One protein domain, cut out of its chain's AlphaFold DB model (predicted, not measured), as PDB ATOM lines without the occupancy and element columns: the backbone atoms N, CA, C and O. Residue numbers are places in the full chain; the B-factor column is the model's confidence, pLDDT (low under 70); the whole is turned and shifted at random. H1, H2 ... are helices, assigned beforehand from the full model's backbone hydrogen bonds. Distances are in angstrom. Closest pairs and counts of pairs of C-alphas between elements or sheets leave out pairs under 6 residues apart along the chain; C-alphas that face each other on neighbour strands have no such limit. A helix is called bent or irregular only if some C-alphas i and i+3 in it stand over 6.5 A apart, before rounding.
ATOM      1  N   LEU A   2     187.426 136.331 165.430       73.44
ATOM      2  CA  LEU A   2     188.418 135.705 164.539       73.44
ATOM      3  C   LEU A   2     189.713 136.527 164.373       73.44
ATOM      4  O   LEU A   2     190.809 135.988 164.468       73.44
ATOM      5  N   LEU A   3     189.582 137.851 164.240       77.19
ATOM      6  CA  LEU A   3     190.716 138.780 164.149       77.19
ATOM      7  C   LEU A   3     191.561 138.812 165.436       77.19
ATOM      8  O   LEU A   3     192.772 138.959 165.376       77.19
ATOM      9  N   PHE A   4     190.924 138.607 166.594       73.81
ATOM     10  CA  PHE A   4     191.597 138.555 167.892       73.81
ATOM     11  C   PHE A   4     192.378 137.245 168.055       73.81
ATOM     12  O   PHE A   4     193.533 137.271 168.461       73.81
ATOM     13  N   CYS A   5     191.793 136.110 167.650       73.75
ATOM     14  CA  CYS A   5     192.495 134.823 167.625       73.75
ATOM     15  C   CYS A   5     193.720 134.857 166.700       73.75
ATOM     16  O   CYS A   5     194.786 134.394 167.091       73.75
ATOM     17  N   LEU A   6     193.593 135.451 165.507       79.25
ATOM     18  CA  LEU A   6     194.719 135.644 164.583       79.25
ATOM     19  C   LEU A   6     195.843 136.471 165.215       79.25
ATOM     20  O   LEU A   6     197.009 136.108 165.103       79.25
ATOM     21  N   LEU A   7     195.493 137.549 165.918       80.56
ATOM     22  CA  LEU A   7     196.460 138.423 166.580       80.56
ATOM     23  C   LEU A   7     197.208 137.685 167.705       80.56
ATOM     24  O   LEU A   7     198.432 137.769 167.786       80.56
ATOM     25  N   VAL A   8     196.490 136.895 168.513       77.50
ATOM     26  CA  VAL A   8     197.074 136.052 169.573       77.50
ATOM     27  C   VAL A   8     198.023 135.001 168.992       77.50
ATOM     28  O   VAL A   8     199.130 134.831 169.501       77.50
ATOM     29  N   VAL A   9     197.634 134.334 167.903       79.75
ATOM     30  CA  VAL A   9     198.484 133.336 167.232       79.75
ATOM     31  C   VAL A   9     199.731 133.987 166.633       79.75
ATOM     32  O   VAL A   9     200.828 133.457 166.804       79.75
ATOM     33  N   CYS A  10     199.604 135.154 165.994       81.12
ATOM     34  CA  CYS A  10     200.750 135.891 165.459       81.12
ATOM     35  C   CYS A  10     201.729 136.318 166.563       81.12
ATOM     36  O   CYS A  10     202.934 136.140 166.407       81.12
ATOM     37  N   LEU A  11     201.238 136.830 167.695       79.69
ATOM     38  CA  LEU A  11     202.092 137.206 168.829       79.69
ATOM     39  C   LEU A  11     202.802 135.993 169.445       79.69
ATOM     40  O   LEU A  11     204.003 136.054 169.723       79.69
ATOM     41  N   ALA A  12     202.092 134.876 169.611       77.06
ATOM     42  CA  ALA A  12     202.688 133.627 170.079       77.06
ATOM     43  C   ALA A  12     203.771 133.118 169.109       77.06
ATOM     44  O   ALA A  12     204.847 132.716 169.537       77.06
ATOM     45  N   ALA A  13     203.538 133.200 167.796       78.06
ATOM     46  CA  ALA A  13     204.520 132.791 166.795       78.06
ATOM     47  C   ALA A  13     205.779 133.677 166.806       78.06
ATOM     48  O   ALA A  13     206.892 133.157 166.726       78.06
ATOM     49  N   VAL A  14     205.621 134.999 166.944       82.06
ATOM     50  CA  VAL A  14     206.754 135.938 167.010       82.06
ATOM     51  C   VAL A  14     207.592 135.691 168.263       82.06
ATOM     52  O   VAL A  14     208.811 135.585 168.167       82.06
ATOM     53  N   THR A  15     206.956 135.547 169.427       77.75
ATOM     54  CA  THR A  15     207.673 135.281 170.688       77.75
ATOM     55  C   THR A  15     208.439 133.962 170.640       77.75
ATOM     56  O   THR A  15     209.631 133.945 170.933       77.75
ATOM     57  N   VAL A  16     207.808 132.893 170.152       77.25
ATOM     58  CA  VAL A  16     208.453 131.587 169.958       77.25
ATOM     59  C   VAL A  16     209.624 131.659 168.971       77.25
ATOM     60  O   VAL A  16     210.663 131.046 169.216       77.25
ATOM     61  N   TYR A  17     209.495 132.409 167.872       78.69
ATOM     62  CA  TYR A  17     210.570 132.568 166.886       78.69
ATOM     63  C   TYR A  17     211.798 133.276 167.477       78.69
ATOM     64  O   TYR A  17     212.930 132.828 167.272       78.69
ATOM     65  N   PHE A  18     211.582 134.345 168.248       76.50
ATOM     66  CA  PHE A  18     212.662 135.061 168.928       76.50
ATOM     67  C   PHE A  18     213.316 134.214 170.029       76.50
ATOM     68  O   PHE A  18     214.546 134.158 170.102       76.50
ATOM     69  N   ASP A  19     212.525 133.505 170.839       69.94
ATOM     70  CA  ASP A  19     213.049 132.635 171.904       69.94
ATOM     71  C   ASP A  19     213.842 131.452 171.335       69.94
ATOM     72  O   ASP A  19     214.916 131.111 171.839       69.94
ATOM     73  N   TYR A  20     213.364 130.844 170.244       68.62
ATOM     74  CA  TYR A  20     214.045 129.722 169.598       68.62
ATOM     75  C   TYR A  20     215.452 130.096 169.117       68.62
ATOM     76  O   TYR A  20     216.375 129.292 169.231       68.62
ATOM     77  N   HIS A  21     215.640 131.325 168.627       68.25
ATOM     78  CA  HIS A  21     216.957 131.804 168.199       68.25
ATOM     79  C   HIS A  21     217.909 132.069 169.379       68.25
ATOM     80  O   HIS A  21     219.127 131.965 169.232       68.25
ATOM     81  N   SER A  22     217.362 132.374 170.557       66.88
ATOM     82  CA  SER A  22     218.123 132.596 171.793       66.88
ATOM     83  C   SER A  22     218.526 131.279 172.489       66.88
ATOM     84  O   SER A  22     219.550 131.191 173.174       66.88
ATOM     85  N   LEU A  23     217.760 130.204 172.278       66.38
ATOM     86  CA  LEU A  23     217.936 128.915 172.948       66.38
ATOM     87  C   LEU A  23     218.972 128.011 172.254       66.38
ATOM     88  O   LEU A  23     218.664 127.230 171.358       66.38
ATOM     89  N   LYS A  24     220.217 128.016 172.753       66.56
ATOM     90  CA  LYS A  24     221.293 127.115 172.274       66.56
ATOM     91  C   LYS A  24     221.073 125.628 172.593       66.56
ATOM     92  O   LYS A  24     221.708 124.773 171.979       66.56
ATOM     93  N   ASN A  25     220.221 125.297 173.567       75.94
ATOM     94  CA  ASN A  25     220.077 123.933 174.077       75.94
ATOM     95  C   ASN A  25     218.713 123.323 173.709       75.94
ATOM     96  O   ASN A  25     217.674 123.735 174.226       75.94
ATOM     97  N   LYS A  26     218.724 122.292 172.851       72.56
ATOM     98  CA  LYS A  26     217.514 121.650 172.297       72.56
ATOM     99  C   LYS A  26     216.570 121.105 173.373       72.56
ATOM    100  O   LYS A  26     215.358 121.139 173.196       72.56
ATOM    101  N   ARG A  27     217.109 120.636 174.503       70.38
ATOM    102  CA  ARG A  27     216.303 120.108 175.619       70.38
ATOM    103  C   ARG A  27     215.471 121.201 176.297       70.38
ATOM    104  O   ARG A  27     214.326 120.962 176.657       70.38
ATOM    105  N   VAL A  28     216.040 122.401 176.416       70.50
ATOM    106  CA  VAL A  28     215.362 123.578 176.982       70.50
ATOM    107  C   VAL A  28     214.347 124.131 175.982       70.50
ATOM    108  O   VAL A  28     213.238 124.471 176.376       70.50
ATOM    109  N   ALA A  29     214.673 124.115 174.685       69.31
ATOM    110  CA  ALA A  29     213.745 124.517 173.629       69.31
ATOM    111  C   ALA A  29     212.457 123.680 173.622       69.31
ATOM    112  O   ALA A  29     211.371 124.241 173.521       69.31
ATOM    113  N   VAL A  30     212.551 122.356 173.797       72.81
ATOM    114  CA  VAL A  30     211.365 121.480 173.862       72.81
ATOM    115  C   VAL A  30     210.490 121.798 175.078       72.81
ATOM    116  O   VAL A  30     209.270 121.894 174.941       72.81
ATOM    117  N   ALA A  31     211.091 122.015 176.253       71.00
ATOM    118  CA  ALA A  31     210.346 122.410 177.449       71.00
ATOM    119  C   ALA A  31     209.642 123.767 177.251       71.00
ATOM    120  O   ALA A  31     208.450 123.888 177.537       71.00
ATOM    121  N   TYR A  32     210.332 124.749 176.666       75.75
ATOM    122  CA  TYR A  32     209.755 126.054 176.333       75.75
ATOM    123  C   TYR A  32     208.598 125.949 175.335       75.75
ATOM    124  O   TYR A  32     207.521 126.489 175.582       75.75
ATOM    125  N   PHE A  33     208.770 125.199 174.244       76.00
ATOM    126  CA  PHE A  33     207.703 124.972 173.266       76.00
ATOM    127  C   PHE A  33     206.474 124.309 173.896       76.00
ATOM    128  O   PHE A  33     205.347 124.682 173.573       76.00
ATOM    129  N   SER A  34     206.677 123.364 174.820       76.25
ATOM    130  CA  SER A  34     205.566 122.729 175.535       76.25
ATOM    131  C   SER A  34     204.798 123.725 176.415       76.25
ATOM    132  O   SER A  34     203.568 123.705 176.419       76.25
ATOM    133  N   MET A  35     205.493 124.661 177.073       77.75
ATOM    134  CA  MET A  35     204.859 125.727 177.856       77.75
ATOM    135  C   MET A  35     204.071 126.701 176.975       77.75
ATOM    136  O   MET A  35     202.923 127.011 177.296       77.75
ATOM    137  N   TYR A  36     204.635 127.135 175.843       79.69
ATOM    138  CA  TYR A  36     203.919 127.988 174.886       79.69
ATOM    139  C   TYR A  36     202.689 127.289 174.301       79.69
ATOM    140  O   TYR A  36     201.635 127.912 174.179       79.69
ATOM    141  N   GLY A  37     202.789 125.994 173.990       79.94
ATOM    142  CA  GLY A  37     201.659 125.199 173.511       79.94
ATOM    143  C   GLY A  37     200.515 125.151 174.525       79.94
ATOM    144  O   GLY A  37     199.372 125.438 174.174       79.94
ATOM    145  N   ILE A  38     200.823 124.866 175.793       80.75
ATOM    146  CA  ILE A  38     199.828 124.858 176.877       80.75
ATOM    147  C   ILE A  38     199.206 126.252 177.049       80.75
ATOM    148  O   ILE A  38     197.983 126.375 177.130       80.75
ATOM    149  N   GLY A  39     200.024 127.308 177.039       75.75
ATOM    150  CA  GLY A  39     199.550 128.689 177.142       75.75
ATOM    151  C   GLY A  39     198.618 129.091 175.996       75.75
ATOM    152  O   GLY A  39     197.591 129.727 176.230       75.75
ATOM    153  N   LEU A  40     198.922 128.666 174.769       78.56
ATOM    154  CA  LEU A  40     198.101 128.931 173.589       78.56
ATOM    155  C   LEU A  40     196.754 128.200 173.665       78.56
ATOM    156  O   LEU A  40     195.718 128.797 173.377       78.56
ATOM    157  N   VAL A  41     196.746 126.942 174.117       81.62
ATOM    158  CA  VAL A  41     195.506 126.179 174.342       81.62
ATOM    159  C   VAL A  41     194.630 126.858 175.396       81.62
ATOM    160  O   VAL A  41     193.436 127.041 175.166       81.62
ATOM    161  N   ILE A  42     195.215 127.293 176.517       76.94
ATOM    162  CA  ILE A  42     194.486 128.018 177.569       76.94
ATOM    163  C   ILE A  42     193.932 129.341 177.027       76.94
ATOM    164  O   ILE A  42     192.762 129.641 177.242       76.94
ATOM    165  N   ALA A  43     194.726 130.103 176.270       75.69
ATOM    166  CA  ALA A  43     194.283 131.364 175.679       75.69
ATOM    167  C   ALA A  43     193.098 131.176 174.715       75.69
ATOM    168  O   ALA A  43     192.141 131.949 174.756       75.69
ATOM    169  N   ILE A  44     193.125 130.133 173.878       77.81
ATOM    170  CA  ILE A  44     192.010 129.804 172.979       77.81
ATOM    171  C   ILE A  44     190.767 129.391 173.778       77.81
ATOM    172  O   ILE A  44     189.668 129.865 173.479       77.81
ATOM    173  N   LEU A  45     190.925 128.552 174.806       77.12
ATOM    174  CA  LEU A  45     189.821 128.134 175.674       77.12
ATOM    175  C   LEU A  45     189.177 129.324 176.395       77.12
ATOM    176  O   LEU A  45     187.952 129.412 176.424       77.12
ATOM    177  N   SER A  46     189.972 130.275 176.891       69.75
ATOM    178  CA  SER A  46     189.466 131.506 177.513       69.75
ATOM    179  C   SER A  46     188.695 132.408 176.540       69.75
ATOM    180  O   SER A  46     187.824 133.162 176.966       69.75
ATOM    181  N   ILE A  47     188.989 132.356 175.235       74.12
ATOM    182  CA  ILE A  47     188.222 133.099 174.217       74.12
ATOM    183  C   ILE A  47     186.905 132.382 173.891       74.12
ATOM    184  O   ILE A  47     185.888 133.041 173.675       74.12
ATOM    185  N   LEU A  48     186.919 131.046 173.836       75.62
ATOM    186  CA  LEU A  48     185.741 130.229 173.534       75.62
ATOM    187  C   LEU A  48     184.736 130.188 174.688       75.62
ATOM    188  O   LEU A  48     183.537 130.102 174.432       75.62
ATOM    189  N   ASN A  49     185.206 130.251 175.934       72.25
ATOM    190  CA  ASN A  49     184.357 130.161 177.113       72.25
ATOM    191  C   ASN A  49     184.668 131.308 178.081       72.25
ATOM    192  O   ASN A  49     185.694 131.310 178.759       72.25
ATOM    193  N   ARG A  50     183.769 132.296 178.135       66.31
ATOM    194  CA  ARG A  50     183.963 133.541 178.896       66.31
ATOM    195  C   ARG A  50     183.872 133.358 180.415       66.31
ATOM    196  O   ARG A  50     184.365 134.213 181.140       66.31
ATOM    197  N   ASP A  51     183.274 132.253 180.860       70.94
ATOM    198  CA  ASP A  51     183.139 131.881 182.275       70.94
ATOM    199  C   ASP A  51     184.349 131.097 182.807       70.94
ATOM    200  O   ASP A  51     184.419 130.796 184.000       70.94
ATOM    201  N   LEU A  52     185.319 130.750 181.948       66.56
ATOM    202  CA  LEU A  52     186.555 130.134 182.420       66.56
ATOM    203  C   LEU A  52     187.396 131.175 183.174       66.56
ATOM    204  O   LEU A  52     187.581 132.289 182.672       66.56
ATOM    205  N   PRO A  53     187.956 130.812 184.344       66.94
ATOM    206  CA  PRO A  53     188.892 131.673 185.047       66.94
ATOM    207  C   PRO A  53     190.044 132.038 184.110       66.94
ATOM    208  O   PRO A  53     190.529 131.209 183.334       66.94
ATOM    209  N   GLY A  54     190.452 133.306 184.153       69.00
ATOM    210  CA  GLY A  54     191.457 133.831 183.234       69.00
ATOM    211  C   GLY A  54     192.768 133.034 183.309       69.00
ATOM    212  O   GLY A  54     193.046 132.401 184.330       69.00
ATOM    213  N   PRO A  55     193.632 133.096 182.281       67.56
ATOM    214  CA  PRO A  55     194.862 132.297 182.221       67.56
ATOM    215  C   PRO A  55     195.730 132.427 183.482       67.56
ATOM    216  O   PRO A  55     196.278 131.450 183.978       67.56
ATOM    217  N   ILE A  56     195.785 133.636 184.050       70.25
ATOM    218  CA  ILE A  56     196.508 133.948 185.289       70.25
ATOM    219  C   ILE A  56     195.900 133.221 186.497       70.25
ATOM    220  O   ILE A  56     196.639 132.689 187.319       70.25
ATOM    221  N   GLN A  57     194.570 133.158 186.599       72.44
ATOM    222  CA  GLN A  57     193.877 132.452 187.685       72.44
ATOM    223  C   GLN A  57     194.083 130.940 187.582       72.44
ATOM    224  O   GLN A  57     194.265 130.278 188.600       72.44
ATOM    225  N   LEU A  58     194.117 130.399 186.361       73.06
ATOM    226  CA  LEU A  58     194.382 128.983 186.122       73.06
ATOM    227  C   LEU A  58     195.825 128.609 186.502       73.06
ATOM    228  O   LEU A  58     196.046 127.602 187.170       73.06
ATOM    229  N   ILE A  59     196.795 129.460 186.147       74.81
ATOM    230  CA  ILE A  59     198.192 129.307 186.574       74.81
ATOM    231  C   ILE A  59     198.291 129.368 188.100       74.81
ATOM    232  O   ILE A  59     198.944 128.509 188.684       74.81
ATOM    233  N   HIS A  60     197.620 130.324 188.748       75.12
ATOM    234  CA  HIS A  60     197.605 130.426 190.210       75.12
ATOM    235  C   HIS A  60     197.051 129.150 190.848       75.12
ATOM    236  O   HIS A  60     197.683 128.578 191.726       75.12
ATOM    237  N   TYR A  61     195.931 128.638 190.338       79.56
ATOM    238  CA  TYR A  61     195.329 127.400 190.829       79.56
ATOM    239  C   TYR A  61     196.258 126.185 190.675       79.56
ATOM    240  O   TYR A  61     196.347 125.348 191.571       79.56
ATOM    241  N   MET A  62     196.981 126.090 189.554       76.00
ATOM    242  CA  MET A  62     197.937 125.005 189.313       76.00
ATOM    243  C   MET A  62     199.228 125.151 190.131       76.00
ATOM    244  O   MET A  62     199.809 124.144 190.539       76.00
ATOM    245  N   MET A  63     199.697 126.380 190.358       80.44
ATOM    246  CA  MET A  63     200.968 126.663 191.032       80.44
ATOM    247  C   MET A  63     200.838 126.749 192.551       80.44
ATOM    248  O   MET A  63     201.763 126.334 193.242       80.44
ATOM    249  N   ASP A  64     199.707 127.200 193.091       81.81
ATOM    250  CA  ASP A  64     199.441 127.286 194.533       81.81
ATOM    251  C   ASP A  64     199.783 126.006 195.319       81.81
ATOM    252  O   ASP A  64     200.446 126.115 196.357       81.81
ATOM    253  N   PRO A  65     199.392 124.786 194.890       81.62
ATOM    254  CA  PRO A  65     199.767 123.573 195.613       81.62
ATOM    255  C   PRO A  65     201.277 123.312 195.570       81.62
ATOM    256  O   PRO A  65     201.850 122.882 196.570       81.62
ATOM    257  N   ILE A  66     201.940 123.612 194.450       79.69
ATOM    258  CA  ILE A  66     203.387 123.419 194.284       79.69
ATOM    259  C   ILE A  66     204.151 124.416 195.156       79.69
ATOM    260  O   ILE A  66     205.040 124.023 195.909       79.69
ATOM    261  N   VAL A  67     203.758 125.689 195.119       79.31
ATOM    262  CA  VAL A  67     204.321 126.760 195.948       79.31
ATOM    263  C   VAL A  67     204.138 126.428 197.428       79.31
ATOM    264  O   VAL A  67     205.101 126.516 198.187       79.31
ATOM    265  N   LYS A  68     202.958 125.950 197.845       80.44
ATOM    266  CA  LYS A  68     202.734 125.496 199.228       80.44
ATOM    267  C   LYS A  68     203.671 124.367 199.637       80.44
ATOM    268  O   LYS A  68     204.144 124.386 200.764       80.44
ATOM    269  N   ILE A  69     203.942 123.392 198.774       81.56
ATOM    270  CA  ILE A  69     204.857 122.287 199.100       81.56
ATOM    271  C   ILE A  69     206.300 122.795 199.215       81.56
ATOM    272  O   ILE A  69     206.989 122.462 200.178       81.56
ATOM    273  N   VAL A  70     206.741 123.635 198.278       78.38
ATOM    274  CA  VAL A  70     208.109 124.176 198.252       78.38
ATOM    275  C   VAL A  70     208.372 125.076 199.462       78.38
ATOM    276  O   VAL A  70     209.360 124.875 200.160       78.38
ATOM    277  N   PHE A  71     207.470 126.013 199.765       74.75
ATOM    278  CA  PHE A  71     207.640 126.952 200.880       74.75
ATOM    279  C   PHE A  71     207.273 126.380 202.254       74.75
ATOM    280  O   PHE A  71     207.641 126.974 203.256       74.75
ATOM    281  N   LYS A  72     206.569 125.243 202.331       61.66
ATOM    282  CA  LYS A  72     206.358 124.516 203.598       61.66
ATOM    283  C   LYS A  72     207.553 123.630 203.976       61.66
ATOM    284  O   LYS A  72     207.619 123.156 205.104       61.66
ATOM    285  N   THR A  73     208.449 123.368 203.026       54.22
ATOM    286  CA  THR A  73     209.641 122.522 203.220       54.22
ATOM    287  C   THR A  73     210.882 123.340 203.621       54.22
ATOM    288  O   THR A  73     211.886 122.752 204.019       54.22
ATOM    289  N   ILE A  74     210.814 124.674 203.541       49.78
ATOM    290  CA  ILE A  74     211.823 125.627 204.043       49.78
ATOM    291  C   ILE A  74     211.384 126.105 205.426       49.78
ATOM    292  O   ILE A  74     212.256 126.185 206.317       49.78
TER     293      ILE A  74
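This is residues 2 to 74 of the 74 residues of an uncharacterized protein of Paenibacillus nanensis (UniProt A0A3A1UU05). What is the shape? Two long helices, H1 and H2, form a hairpin, and a bent third, H3, reaches away from H2, with residues 62 to 74 sticking out. What is printed? The all-helix printed part has 73 residues, named helices H1, H2, H3 in order and no named strand. It is loose, radius of gyration of the C-alphas 15.2 A, and flat, 44 by 40 by 12 A.

Where are H1 and H2? H1, residues 2 to 22, spans 30.7 A from C-alpha 2 at (188.418, 135.705, 164.539); H2, residues 26 to 48, spans 32.9 A. Is H3 straight? H3, residues 55 to 72, assigned as one helix by its hydrogen bonds, is bent: C-alphas 62 and 65 are 6.7 A apart. Its arms are H3a, residues 55 to 62, and H3b, residues 65 to 72, ending at C-alpha 72, (206.358, 124.516, 203.598).

What touches H2? H1 does, closest C-alphas Tyr 20 and Ala 29, 6.6 A, at a shallow tilt of 12 degrees, opposite ways. H3a touches its residues 39 to 46 alone, closest C-alphas Pro 55 and Ile 42, 6.3 A. Are the backbones helical? Every O i to N i+4 pair is within hydrogen-bond range in H1, H2, H3a and H3b.

How large? The farthest C-alphas, Leu 3 and Ile 74, are 47.0 A apart. Any cut or low confidence? The printed part has no cut; pLDDT is under 70 at 16 residues, among them 19 to 24.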